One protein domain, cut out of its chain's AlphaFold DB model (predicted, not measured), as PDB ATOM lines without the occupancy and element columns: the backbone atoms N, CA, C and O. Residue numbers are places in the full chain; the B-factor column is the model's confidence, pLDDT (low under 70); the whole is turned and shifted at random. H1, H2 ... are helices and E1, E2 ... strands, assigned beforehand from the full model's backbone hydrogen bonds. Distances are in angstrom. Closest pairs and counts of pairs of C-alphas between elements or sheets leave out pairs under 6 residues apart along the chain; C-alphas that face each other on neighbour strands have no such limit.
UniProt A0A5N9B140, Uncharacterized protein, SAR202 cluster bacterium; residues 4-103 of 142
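AT A GLANCE: This is residues 4 to 103 of the 142 residues of an uncharacterized protein of SAR202 cluster bacterium (UniProt A0A5N9B140). A strongly twisted sheet of three strands is sandwiched between two helices: H1 crosses one face slantwise, and H2 runs along the strands on the other. A long loop, residues 60 to 77, lies at one end of the sheet. The 100 printed residues hold, in order, H1, E1, E2, E3 and H2; the sheet's order is E1 - E2 - E3, antiparallel, and the class is mixed. The whole is only just compact, close to loose, with a radius of gyration of the C-alphas of 15.0 A and spans of 43 by 34 by 22 A.

IN THESE COORDINATES: Find C-alpha 4 at (175.979, 213.990, 267.250); from there H1 runs 29.0 A to residue 23. Next come strands E1, residues 37 to 43, 20.1 A; E2, residues 50 to 59, 27.6 A; and E3, residues 78 to 84, 19.9 A. H2, residues 87 to 100, runs 20.1 A to C-alpha 100 at (165.792, 205.227, 299.891).

HOW THE PARTS SIT: The strands form a meander, each the antiparallel neighbour of the one before. In hairpin E1 and E2, at 164 degrees, look for N 38 and O 56, 2.8 A apart; in hairpin E2 and E3, at 153 degrees, for N 55 and O 82, 2.9 A, both within hydrogen-bond range. The helices make three layers with the sheet, on its opposite faces. H1 has a height over the sheet of 8.8 A and lies over E2, slantwise at 46 degrees on the local plane; their closest C-alphas, Leu 6 and Val 51, are 6.9 A apart. H2 has a height over the sheet of 10.1 A and lies over E1 and E2, along the strands, at 14 degrees to E1 on the local plane; the closest C-alphas of E2 and H2, Ile 53 and Ala 90, are 7.0 A apart. H1 and H2 are apart. Every O i to N i+4 pair is within hydrogen-bond range in H2, and 15 of 16 in H1.

THE WHOLE: The C-alphas farthest apart, Glu 47 and Glu 64, are 45.0 A from each other. The printed part has no cut. The links H1 to E1 and E2 to E3 are long. Mean pLDDT of the printed part is 86.7; look for values under 70 at residues 63, 65 to 69 and 72 to 76.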
ATOM      1  N   LYS A   4     177.098 214.481 268.055       92.62
ATOM      2  CA  LYS A   4     175.979 213.990 267.250       92.62
ATOM      3  C   LYS A   4     176.041 212.471 267.120       92.62
ATOM      4  O   LYS A   4     175.040 211.802 267.362       92.62
ATOM      5  N   THR A   5     177.211 211.924 266.800       90.25
ATOM      6  CA  THR A   5     177.410 210.473 266.746       90.25
ATOM      7  C   THR A   5     177.203 209.823 268.110       90.25
ATOM      8  O   THR A   5     176.576 208.768 268.184       90.25
ATOM      9  N   LEU A   6     177.617 210.466 269.207       90.44
ATOM     10  CA  LEU A   6     177.342 209.969 270.556       90.44
ATOM     11  C   LEU A   6     175.838 209.843 270.828       90.44
ATOM     12  O   LEU A   6     175.390 208.817 271.342       90.44
ATOM     13  N   LEU A   7     175.050 210.858 270.468       92.75
ATOM     14  CA  LEU A   7     173.595 210.836 270.629       92.75
ATOM     15  C   LEU A   7     172.933 209.755 269.764       92.75
ATOM     16  O   LEU A   7     172.052 209.049 270.249       92.75
ATOM     17  N   GLU A   8     173.377 209.582 268.518       92.81
ATOM     18  CA  GLU A   8     172.876 208.528 267.625       92.81
ATOM     19  C   GLU A   8     173.174 207.124 268.178       92.81
ATOM     20  O   GLU A   8     172.295 206.258 268.184       92.81
ATOM     21  N   ILE A   9     174.381 206.906 268.712       91.94
ATOM     22  CA  ILE A   9     174.760 205.641 269.352       91.94
ATOM     23  C   ILE A   9     173.935 205.404 270.618       91.94
ATOM     24  O   ILE A   9     173.411 204.303 270.805       91.94
ATOM     25  N   ARG A  10     173.768 206.421 271.473       94.12
ATOM     26  CA  ARG A  10     172.930 206.331 272.679       94.12
ATOM     27  C   ARG A  10     171.492 205.975 272.339       94.12
ATOM     28  O   ARG A  10     170.919 205.094 272.978       94.12
ATOM     29  N   GLU A  11     170.918 206.600 271.318       93.81
ATOM     30  CA  GLU A  11     169.554 206.298 270.891       93.81
ATOM     31  C   GLU A  11     169.437 204.862 270.368       93.81
ATOM     32  O   GLU A  11     168.569 204.102 270.807       93.81
ATOM     33  N   ALA A  12     170.367 204.432 269.510       93.69
ATOM     34  CA  ALA A  12     170.401 203.062 269.013       93.69
ATOM     35  C   ALA A  12     170.531 202.035 270.154       93.69
ATOM     36  O   ALA A  12     169.800 201.040 270.182       93.69
ATOM     37  N   MET A  13     171.414 202.281 271.125       93.88
ATOM     38  CA  MET A  13     171.608 201.408 272.286       93.88
ATOM     39  C   MET A  13     170.384 201.382 273.205       93.88
ATOM     40  O   MET A  13     169.982 200.304 273.644       93.88
ATOM     41  N   ASN A  14     169.747 202.529 273.451       94.00
ATOM     42  CA  ASN A  14     168.513 202.625 274.229       94.00
ATOM     43  C   ASN A  14     167.389 201.798 273.588       94.00
ATOM     44  O   ASN A  14     166.760 200.982 274.263       94.00
ATOM     45  N   ILE A  15     167.184 201.942 272.273       92.81
ATOM     46  CA  ILE A  15     166.184 201.175 271.520       92.81
ATOM     47  C   ILE A  15     166.475 199.676 271.610       92.81
ATOM     48  O   ILE A  15     165.590 198.894 271.962       92.81
ATOM     49  N   GLN A  16     167.711 199.259 271.323       93.56
ATOM     50  CA  GLN A  16     168.089 197.844 271.346       93.56
ATOM     51  C   GLN A  16     167.944 197.232 272.741       93.56
ATOM     52  O   GLN A  16     167.444 196.112 272.880       93.56
ATOM     53  N   PHE A  17     168.366 197.960 273.773       94.38
ATOM     54  CA  PHE A  17     168.252 197.525 275.156       94.38
ATOM     55  C   PHE A  17     166.790 197.389 275.576       94.38
ATOM     56  O   PHE A  17     166.387 196.315 276.022       94.38
ATOM     57  N   ARG A  18     165.972 198.426 275.360       91.56
ATOM     58  CA  ARG A  18     164.537 198.410 275.680       91.56
ATOM     59  C   ARG A  18     163.800 197.311 274.924       91.56
ATOM     60  O   ARG A  18     162.993 196.611 275.518       91.56
ATOM     61  N   TYR A  19     164.110 197.094 273.647       91.44
ATOM     62  CA  TYR A  19     163.503 196.020 272.860       91.44
ATOM     63  C   TYR A  19     163.773 194.631 273.450       91.44
ATOM     64  O   TYR A  19     162.862 193.804 273.521       91.44
ATOM     65  N   LYS A  20     165.011 194.370 273.890       92.69
ATOM     66  CA  LYS A  20     165.358 193.115 274.573       92.69
ATOM     67  C   LYS A  20     164.662 193.020 275.926       92.69
ATOM     68  O   LYS A  20     164.020 192.014 276.201       92.69
ATOM     69  N   LEU A  21     164.750 194.084 276.723       90.62
ATOM     70  CA  LEU A  21     164.161 194.159 278.053       90.62
ATOM     71  C   LEU A  21     162.651 193.896 278.007       90.62
ATOM     72  O   LEU A  21     162.166 193.044 278.733       90.62
ATOM     73  N   TYR A  22     161.909 194.549 277.111       87.88
ATOM     74  CA  TYR A  22     160.443 194.456 277.054       87.88
ATOM     75  C   TYR A  22     159.927 193.089 276.608       87.88
ATOM     76  O   TYR A  22     158.780 192.740 276.876       87.88
ATOM     77  N   ARG A  23     160.770 192.311 275.927       87.38
ATOM     78  CA  ARG A  23     160.462 190.937 275.516       87.38
ATOM     79  C   ARG A  23     160.840 189.904 276.564       87.38
ATOM     80  O   ARG A  23     160.498 188.735 276.395       87.38
ATOM     81  N   SER A  24     161.557 190.314 277.604       90.19
ATOM     82  CA  SER A  24     161.946 189.410 278.671       90.19
ATOM     83  C   SER A  24     160.714 188.993 279.476       90.19
ATOM     84  O   SER A  24     159.900 189.855 279.821       90.19
ATOM     85  N   PRO A  25     160.546 187.698 279.797       89.81
ATOM     86  CA  PRO A  25     159.384 187.222 280.546       89.81
ATOM     87  C   PRO A  25     159.271 187.847 281.944       89.81
ATOM     88  O   PRO A  25     158.173 187.940 282.483       89.81
ATOM     89  N   GLU A  26     160.378 188.299 282.531       90.31
ATOM     90  CA  GLU A  26     160.418 188.950 283.840       90.31
ATOM     91  C   GLU A  26     160.020 190.432 283.811       90.31
ATOM     92  O   GLU A  26     159.603 190.969 284.839       90.31
ATOM     93  N   PHE A  27     160.102 191.097 282.653       88.75
ATOM     94  CA  PHE A  27     159.867 192.539 282.524       88.75
ATOM     95  C   PHE A  27     158.524 193.030 283.088       88.75
ATOM     96  O   PHE A  27     158.525 194.022 283.825       88.75
ATOM     97  N   PRO A  28     157.391 192.344 282.838       84.88
ATOM     98  CA  PRO A  28     156.084 192.740 283.366       84.88
ATOM     99  C   PRO A  28     156.024 192.789 284.895       84.88
ATOM    100  O   PRO A  28     155.177 193.474 285.463       84.88
ATOM    101  N   PHE A  29     156.913 192.051 285.561       86.00
ATOM    102  CA  PHE A  29     156.895 191.849 287.003       86.00
ATOM    103  C   PHE A  29     157.923 192.705 287.742       86.00
ATOM    104  O   PHE A  29     157.834 192.810 288.962       86.00
ATOM    105  N   LEU A  30     158.877 193.331 287.040       89.06
ATOM    106  CA  LEU A  30     159.974 194.081 287.665       89.06
ATOM    107  C   LEU A  30     159.462 195.136 288.649       89.06
ATOM    108  O   LEU A  30     159.849 195.117 289.817       89.06
ATOM    109  N   ALA A  31     158.528 195.985 288.212       85.19
ATOM    110  CA  ALA A  31     157.962 197.036 289.055       85.19
ATOM    111  C   ALA A  31     157.258 196.463 290.299       85.19
ATOM    112  O   ALA A  31     157.475 196.926 291.419       85.19
ATOM    113  N   SER A  32     156.474 195.395 290.128       82.81
ATOM    114  CA  SER A  32     155.785 194.710 291.230       82.81
ATOM    115  C   SER A  32     156.747 194.037 292.214       82.81
ATOM    116  O   SER A  32     156.426 193.909 293.393       82.81
ATOM    117  N   MET A  33     157.937 193.637 291.759       86.12
ATOM    118  CA  MET A  33     159.022 193.131 292.609       86.12
ATOM    119  C   MET A  33     159.829 194.253 293.285       86.12
ATOM    120  O   MET A  33     160.798 193.976 293.988       86.12
ATOM    121  N   GLY A  34     159.456 195.521 293.087       85.38
ATOM    122  CA  GLY A  34     160.181 196.680 293.608       85.38
ATOM    123  C   GLY A  34     161.426 197.052 292.796       85.38
ATOM    124  O   GLY A  34     162.204 197.909 293.222       85.38
ATOM    125  N   ILE A  35     161.626 196.440 291.626       90.19
ATOM    126  CA  ILE A  35     162.684 196.802 290.681       90.19
ATOM    127  C   ILE A  35     162.162 197.953 289.824       90.19
ATOM    128  O   ILE A  35     161.628 197.761 288.734       90.19
ATOM    129  N   ASN A  36     162.322 199.165 290.352       91.50
ATOM    130  CA  ASN A  36     161.854 200.397 289.714       91.50
ATOM    131  C   ASN A  36     162.979 201.182 289.033       91.50
ATOM    132  O   ASN A  36     162.701 202.179 288.382       91.50
ATOM    133  N   HIS A  37     164.233 200.757 289.186       94.56
ATOM    134  CA  HIS A  37     165.404 201.399 288.594       94.56
ATOM    135  C   HIS A  37     166.314 200.342 287.967       94.56
ATOM    136  O   HIS A  37     166.598 199.319 288.588       94.56
ATOM    137  N   ILE A  38     166.791 200.607 286.753       95.19
ATOM    138  CA  ILE A  38     167.754 199.784 286.020       95.19
ATOM    139  C   ILE A  38     168.877 200.709 285.561       95.19
ATOM    140  O   ILE A  38     168.619 201.727 284.924       95.19
ATOM    141  N   ILE A  39     170.118 200.359 285.888       95.69
ATOM    142  CA  ILE A  39     171.309 201.141 285.551       95.69
ATOM    143  C   ILE A  39     172.223 200.243 284.716       95.69
ATOM    144  O   ILE A  39     172.637 199.188 285.191       95.69
ATOM    145  N   GLN A  40     172.525 200.649 283.483       94.56
ATOM    146  CA  GLN A  40     173.310 199.866 282.528       94.56
ATOM    147  C   GLN A  40     174.402 200.723 281.887       94.56
ATOM    148  O   GLN A  40     174.113 201.721 281.233       94.56
ATOM    149  N   GLY A  41     175.662 200.311 282.038       93.69
ATOM    150  CA  GLY A  41     176.792 200.913 281.328       93.69
ATOM    151  C   GLY A  41     176.906 200.400 279.896       93.69
ATOM    152  O   GLY A  41     176.666 199.216 279.642       93.69
ATOM    153  N   PHE A  42     177.284 201.284 278.976       92.62
ATOM    154  CA  PHE A  42     177.519 200.951 277.578       92.62
ATOM    155  C   PHE A  42     178.898 201.414 277.106       92.62
ATOM    156  O   PHE A  42     179.372 202.503 277.441       92.62
ATOM    157  N   GLU A  43     179.506 200.577 276.275       89.56
ATOM    158  CA  GLU A  43     180.764 200.827 275.579       89.56
ATOM    159  C   GLU A  43     180.528 200.668 274.075       89.56
ATOM    160  O   GLU A  43     179.728 199.829 273.645       89.56
ATOM    161  N   ALA A  44     181.207 201.482 273.271       82.19
ATOM    162  CA  ALA A  44     181.137 201.408 271.823       82.19
ATOM    163  C   ALA A  44     181.760 200.079 271.349       82.19
ATOM    164  O   ALA A  44     182.873 199.757 271.777       82.19
ATOM    165  N   PRO A  45     181.092 199.311 270.464       72.12
ATOM    166  CA  PRO A  45     181.553 197.982 270.055       72.12
ATOM    167  C   PRO A  45     182.953 197.972 269.433       72.12
ATOM    168  O   PRO A  45     183.719 197.040 269.670       72.12
ATOM    169  N   ASP A  46     183.276 199.010 268.661       73.38
ATOM    170  CA  ASP A  46     184.458 199.016 267.796       73.38
ATOM    171  C   ASP A  46     185.715 199.551 268.502       73.38
ATOM    172  O   ASP A  46     186.819 199.082 268.232       73.38
ATOM    173  N   GLU A  47     185.562 200.481 269.452       70.44
ATOM    174  CA  GLU A  47     186.694 201.175 270.090       70.44
ATOM    175  C   GLU A  47     186.768 200.993 271.614       70.44
ATOM    176  O   GLU A  47     187.693 201.502 272.246       70.44
ATOM    177  N   LYS A  48     185.809 200.279 272.232       75.19
ATOM    178  CA  LYS A  48     185.621 200.249 273.700       75.19
ATOM    179  C   LYS A  48     185.581 201.651 274.324       75.19
ATOM    180  O   LYS A  48     185.914 201.838 275.494       75.19
ATOM    181  N   GLU A  49     185.192 202.652 273.539       83.38
ATOM    182  CA  GLU A  49     185.006 204.011 274.029       83.38
ATOM    183  C   GLU A  49     183.757 204.022 274.912       83.38
ATOM    184  O   GLU A  49     182.718 203.453 274.565       83.38
ATOM    185  N   PHE A  50     183.858 204.635 276.087       89.50
ATOM    186  CA  PHE A  50     182.735 204.719 277.007       89.50
ATOM    187  C   PHE A  50     181.631 205.600 276.407       89.50
ATOM    188  O   PHE A  50     181.841 206.784 276.159       89.50
ATOM    189  N   VAL A  51     180.450 205.020 276.187       91.75
ATOM    190  CA  VAL A  51     179.292 205.727 275.609       91.75
ATOM    191  C   VAL A  51     178.501 206.443 276.698       91.75
ATOM    192  O   VAL A  51     177.916 207.501 276.462       91.75
ATOM    193  N   GLY A  52     178.462 205.870 277.896       93.88
ATOM    194  CA  GLY A  52     177.693 206.402 279.011       93.88
ATOM    195  C   GLY A  52     176.957 205.314 279.771       93.88
ATOM    196  O   GLY A  52     177.095 204.117 279.508       93.88
ATOM    197  N   ILE A  53     176.141 205.750 280.722       96.44
ATOM    198  CA  ILE A  53     175.282 204.872 281.510       96.44
ATOM    199  C   ILE A  53     173.831 205.246 281.269       96.44
ATOM    200  O   ILE A  53     173.421 206.373 281.536       96.44
ATOM    201  N   LEU A  54     173.060 204.278 280.793       96.69
ATOM    202  CA  LEU A  54     171.617 204.371 280.669       96.69
ATOM    203  C   LEU A  54     170.984 204.096 282.029       96.69
ATOM    204  O   LEU A  54     171.192 203.034 282.622       96.69
ATOM    205  N   HIS A  55     170.159 205.023 282.492       96.56
ATOM    206  CA  HIS A  55     169.276 204.817 283.629       96.56
ATOM    207  C   HIS A  55     167.839 204.727 283.125       96.56
ATOM    208  O   HIS A  55     167.341 205.662 282.505       96.56
ATOM    209  N   LEU A  56     167.175 203.603 283.387       95.50
ATOM    210  CA  LEU A  56     165.731 203.462 283.238       95.50
ATOM    211  C   LEU A  56     165.077 203.494 284.611       95.50
ATOM    212  O   LEU A  56     165.528 202.784 285.511       95.50
ATOM    213  N   TRP A  57     163.975 204.224 284.750       94.50
ATOM    214  CA  TRP A  57     163.152 204.136 285.953       94.50
ATOM    215  C   TRP A  57     161.670 204.041 285.633       94.50
ATOM    216  O   TRP A  57     161.180 204.616 284.658       94.50
ATOM    217  N   TYR A  58     160.973 203.279 286.463       90.94
ATOM    218  CA  TYR A  58     159.541 203.095 286.400       90.94
ATOM    219  C   TYR A  58     158.849 204.150 287.258       90.94
ATOM    220  O   TYR A  58     159.157 204.313 288.439       90.94
ATOM    221  N   GLU A  59     157.893 204.856 286.666       88.25
ATOM    222  CA  GLU A  59     157.121 205.887 287.348       88.25
ATOM    223  C   GLU A  59     155.638 205.722 287.030       88.25
ATOM    224  O   GLU A  59     155.246 205.604 285.867       88.25
ATOM    225  N   ASN A  60     154.809 205.728 288.072       86.06
ATOM    226  CA  ASN A  60     153.361 205.640 287.953       86.06
ATOM    227  C   ASN A  60     152.687 206.805 288.686       86.06
ATOM    228  O   ASN A  60     152.411 206.733 289.880       86.06
ATOM    229  N   ASN A  61     152.388 207.865 287.935       77.06
ATOM    230  CA  ASN A  61     151.754 209.078 288.463       77.06
ATOM    231  C   ASN A  61     150.222 209.019 288.472       77.06
ATOM    232  O   ASN A  61     149.582 209.977 288.893       77.06
ATOM    233  N   SER A  62     149.626 207.932 287.978       74.56
ATOM    234  CA  SER A  62     148.167 207.819 287.868       74.56
ATOM    235  C   SER A  62     147.491 207.430 289.187       74.56
ATOM    236  O   SER A  62     146.300 207.664 289.353       74.56
ATOM    237  N   GLY A  63     148.235 206.826 290.124       67.75
ATOM    238  CA  GLY A  63     147.674 206.224 291.340       67.75
ATOM    239  C   GLY A  63     146.908 204.916 291.096       67.75
ATOM    240  O   GLY A  63     146.501 204.265 292.057       67.75
ATOM    241  N   GLU A  64     146.739 204.501 289.840       73.25
ATOM    242  CA  GLU A  64     146.106 203.238 289.472       73.25
ATOM    243  C   GLU A  64     147.113 202.088 289.536       73.25
ATOM    244  O   GLU A  64     148.307 202.261 289.282       73.25
ATOM    245  N   ILE A  65     146.638 200.884 289.863       66.00
ATOM    246  CA  ILE A  65     147.490 199.694 289.840       66.00
ATOM    247  C   ILE A  65     147.906 199.434 288.394       66.00
ATOM    248  O   ILE A  65     147.071 199.207 287.520       66.00
ATOM    249  N   SER A  66     149.212 199.421 288.156       69.50
ATOM    250  CA  SER A  66     149.746 199.009 286.871       69.50
ATOM    251  C   SER A  66     149.864 197.501 286.786       69.50
ATOM    252  O   SER A  66     150.483 196.864 287.637       69.50
ATOM    253  N   TYR A  67     149.300 196.935 285.728       67.06
ATOM    254  CA  TYR A  67     149.542 195.564 285.313       67.06
ATOM    255  C   TYR A  67     149.688 195.524 283.797       67.06
ATOM    256  O   TYR A  67     149.218 196.416 283.083       67.06
ATOM    257  N   GLN A  68     150.354 194.485 283.308       66.94
ATOM    258  CA  GLN A  68     150.490 194.274 281.880       66.94
ATOM    259  C   GLN A  68     149.155 193.788 281.301       66.94
ATOM    260  O   GLN A  68     148.590 192.784 281.738       66.94
ATOM    261  N   THR A  69     148.634 194.517 280.321       69.44
ATOM    262  CA  THR A  69     147.453 194.136 279.551       69.44
ATOM    263  C   THR A  69     147.776 192.971 278.616       69.44
ATOM    264  O   THR A  69     148.938 192.626 278.386       69.44
ATOM    265  N   LYS A  70     146.739 192.364 278.023       71.56
ATOM    266  CA  LYS A  70     146.904 191.299 277.017       71.56
ATOM    267  C   LYS A  70     147.782 191.724 275.833       71.56
ATOM    268  O   LYS A  70     148.444 190.876 275.244       71.56
ATOM    269  N   ASP A  71     147.838 193.022 275.552       70.00
ATOM    270  CA  ASP A  71     148.608 193.604 274.453       70.00
ATOM    271  C   ASP A  71     150.030 194.005 274.871       70.00
ATOM    272  O   ASP A  71     150.679 194.781 274.179       70.00
ATOM    273  N   GLN A  72     150.518 193.514 276.013       63.44
ATOM    274  CA  GLN A  72     151.857 193.781 276.551       63.44
ATOM    275  C   GLN A  72     152.135 195.237 276.960       63.44
ATOM    276  O   GLN A  72     153.289 195.605 277.176       63.44
ATOM    277  N   HIS A  73     151.095 196.051 277.144       64.06
ATOM    278  CA  HIS A  73     151.220 197.428 277.625       64.06
ATOM    279  C   HIS A  73     150.922 197.499 279.120       64.06
ATOM    280  O   HIS A  73     150.067 196.773 279.618       64.06
ATOM    281  N   PHE A  74     151.587 198.385 279.852       66.69
ATOM    282  CA  PHE A  74     151.187 198.682 281.225       66.69
ATOM    283  C   PHE A  74     149.936 199.566 281.220       66.69
ATOM    284  O   PHE A  74     149.897 200.559 280.496       66.69
ATOM    285  N   LEU A  75     148.924 199.210 282.021       61.53
ATOM    286  CA  LEU A  75     147.696 200.008 282.161       61.53
ATOM    287  C   LEU A  75     147.990 201.403 282.750       61.53
ATOM    288  O   LEU A  75     147.371 202.389 282.366       61.53
ATOM    289  N   ALA A  76     148.968 201.469 283.656       65.75
ATOM    290  CA  ALA A  76     149.366 202.667 284.380       65.75
ATOM    291  C   ALA A  76     150.899 202.768 284.495       65.75
ATOM    292  O   ALA A  76     151.593 201.763 284.633       65.75
ATOM    293  N   GLY A  77     151.457 203.975 284.453       78.88
ATOM    294  CA  GLY A  77     152.906 204.196 284.554       78.88
ATOM    295  C   GLY A  77     153.728 203.746 283.339       78.88
ATOM    296  O   GLY A  77     153.260 203.039 282.450       78.88
ATOM    297  N   TYR A  78     154.970 204.215 283.271       84.75
ATOM    298  CA  TYR A  78     155.859 203.981 282.134       84.75
ATOM    299  C   TYR A  78     157.330 204.037 282.547       84.75
ATOM    300  O   TYR A  78     157.694 204.624 283.565       84.75
ATOM    301  N   TRP A  79     158.181 203.420 281.727       88.69
ATOM    302  CA  TRP A  79     159.628 203.442 281.908       88.69
ATOM    303  C   TRP A  79     160.235 204.674 281.235       88.69
ATOM    304  O   TRP A  79     160.295 204.769 280.000       88.69
ATOM    305  N   LYS A  80     160.726 205.610 282.044       92.38
ATOM    306  CA  LYS A  80     161.518 206.766 281.606       92.38
ATOM    307  C   LYS A  80     162.983 206.380 281.407       92.38
ATOM    308  O   LYS A  80     163.383 205.268 281.754       92.38
ATOM    309  N   HIS A  81     163.756 207.248 280.760       94.75
ATOM    310  CA  HIS A  81     165.199 207.067 280.634       94.75
ATOM    311  C   HIS A  81     165.962 208.382 280.671       94.75
ATOM    312  O   HIS A  81     165.435 209.419 280.279       94.75
ATOM    313  N   GLU A  82     167.217 208.291 281.093       95.44
ATOM    314  CA  GLU A  82     168.223 209.343 280.997       95.44
ATOM    315  C   GLU A  82     169.613 208.717 280.817       95.44
ATOM    316  O   GLU A  82     169.804 207.519 281.057       95.44
ATOM    317  N   TRP A  83     170.575 209.530 280.387       96.31
ATOM    318  CA  TRP A  83     171.962 209.121 280.189       96.31
ATOM    319  C   TRP A  83     172.889 209.897 281.118       96.31
ATOM    320  O   TRP A  83     172.770 211.112 281.242       96.31
ATOM    321  N   TYR A  84     173.839 209.185 281.717       95.38
ATOM    322  CA  TYR A  84     174.934 209.756 282.491       95.38
ATOM    323  C   TYR A  84     176.243 209.661 281.708       95.38
ATOM    324  O   TYR A  84     176.604 208.590 281.211       95.38
ATOM    325  N   ASP A  85     176.980 210.769 281.657       93.19
ATOM    326  CA  ASP A  85     178.284 210.861 280.985       93.19
ATOM    327  C   ASP A  85     179.441 210.343 281.849       93.19
ATOM    328  O   ASP A  85     180.546 210.118 281.357       93.19
ATOM    329  N   HIS A  86     179.204 210.160 283.149       92.56
ATOM    330  CA  HIS A  86     180.233 209.823 284.122       92.56
ATOM    331  C   HIS A  86     179.784 208.671 285.033       92.56
ATOM    332  O   HIS A  86     178.723 208.753 285.662       92.56
ATOM    333  N   PRO A  87     180.600 207.608 285.187       90.88
ATOM    334  CA  PRO A  87     180.295 206.498 286.090       90.88
ATOM    335  C   PRO A  87     180.010 206.909 287.534       90.88
ATOM    336  O   PRO A  87     179.197 206.291 288.218       90.88
ATOM    337  N   GLN A  88     180.649 207.982 287.996       93.75
ATOM    338  CA  GLN A  88     180.499 208.500 289.349       93.75
ATOM    339  C   GLN A  88     179.061 208.943 289.642       93.75
ATOM    340  O   GLN A  88     178.600 208.788 290.773       93.75
ATOM    341  N   ASP A  89     178.339 209.462 288.650       93.62
ATOM    342  CA  ASP A  89     176.969 209.938 288.849       93.62
ATOM    343  C   ASP A  89     175.980 208.776 288.944       93.62
ATOM    344  O   ASP A  89     175.127 208.762 289.833       93.62
ATOM    345  N   ALA A  90     176.190 207.724 288.152       91.62
ATOM    346  CA  ALA A  90     175.441 206.480 288.286       91.62
ATOM    347  C   ALA A  90     175.688 205.785 289.640       91.62
ATOM    348  O   ALA A  90     174.758 205.237 290.231       91.62
ATOM    349  N   ILE A  91     176.915 205.845 290.175       93.06
ATOM    350  CA  ILE A  91     177.224 205.326 291.519       93.06
ATOM    351  C   ILE A  91     176.462 206.114 292.590       93.06
ATOM    352  O   ILE A  91     175.847 205.510 293.470       93.06
ATOM    353  N   LYS A  92     176.450 207.454 292.517       94.94
ATOM    354  CA  LYS A  92     175.678 208.290 293.456       94.94
ATOM    355  C   LYS A  92     174.188 207.960 293.396       94.94
ATOM    356  O   LYS A  92     173.560 207.824 294.446       94.94
ATOM    357  N   LEU A  93     173.643 207.792 292.191       93.75
ATOM    358  CA  LEU A  93     172.258 207.382 291.980       93.75
ATOM    359  C   LEU A  93     171.981 206.012 292.616       93.75
ATOM    360  O   LEU A  93     171.031 205.879 293.385       93.75
ATOM    361  N   ALA A  94     172.829 205.011 292.370       92.25
ATOM    362  CA  ALA A  94     172.687 203.682 292.962       92.25
ATOM    363  C   ALA A  94     172.721 203.727 294.501       92.25
ATOM    364  O   ALA A  94     171.902 203.090 295.165       92.25
ATOM    365  N   MET A  95     173.618 204.534 295.084       92.31
ATOM    366  CA  MET A  95     173.673 204.756 296.532       92.31
ATOM    367  C   MET A  95     172.407 205.433 297.062       92.31
ATOM    368  O   MET A  95     171.921 205.065 298.130       92.31
ATOM    369  N   TYR A  96     171.874 206.419 296.338       92.88
ATOM    370  CA  TYR A  96     170.630 207.094 296.701       92.88
ATOM    371  C   TYR A  96     169.443 206.123 296.682       92.88
ATOM    372  O   TYR A  96     168.727 206.025 297.674       92.88
ATOM    373  N   ILE A  97     169.293 205.342 295.606       91.31
ATOM    374  CA  ILE A  97     168.238 204.326 295.467       91.31
ATOM    375  C   ILE A  97     168.331 203.297 296.596       91.31
ATOM    376  O   ILE A  97     167.322 202.970 297.211       91.31
ATOM    377  N   SER A  98     169.536 202.803 296.897       88.75
ATOM    378  CA  SER A  98     169.749 201.835 297.978       88.75
ATOM    379  C   SER A  98     169.349 202.408 299.343       88.75
ATOM    380  O   SER A  98     168.619 201.757 300.086       88.75
ATOM    381  N   LYS A  99     169.738 203.654 299.650       89.00
ATOM    382  CA  LYS A  99     169.381 204.329 300.911       89.00
ATOM    383  C   LYS A  99     167.898 204.679 301.031       89.00
ATOM    384  O   LYS A  99     167.404 204.797 302.146       89.00
ATOM    385  N   ALA A 100     167.210 204.888 299.911       89.62
ATOM    386  CA  ALA A 100     165.792 205.227 299.891       89.62
ATOM    387  C   ALA A 100     164.878 204.017 300.158       89.62
ATOM    388  O   ALA A 100     163.686 204.197 300.414       89.62
ATOM    389  N   LYS A 101     165.408 202.786 300.099       87.75
ATOM    390  CA  LYS A 101     164.632 201.580 300.401       87.75
ATOM    391  C   LYS A 101     164.170 201.598 301.865       87.75
ATOM    392  O   LYS A 101     164.939 201.970 302.749       87.75
ATOM    393  N   PRO A 102     162.942 201.135 302.165       88.69
ATOM    394  CA  PRO A 102     162.422 201.104 303.533       88.69
ATOM    395  C   PRO A 102     163.040 199.988 304.398       88.69
ATOM    396  O   PRO A 102     162.609 199.769 305.528       88.69
ATOM    397  N   TYR A 103     164.023 199.255 303.872       87.81
ATOM    398  CA  TYR A 103     164.689 198.132 304.522       87.81
ATOM    399  C   TYR A 103     166.194 198.150 304.235       87.81
ATOM    400  O   TYR A 103     166.640 198.680 303.220       87.81
TER     401      TYR A 103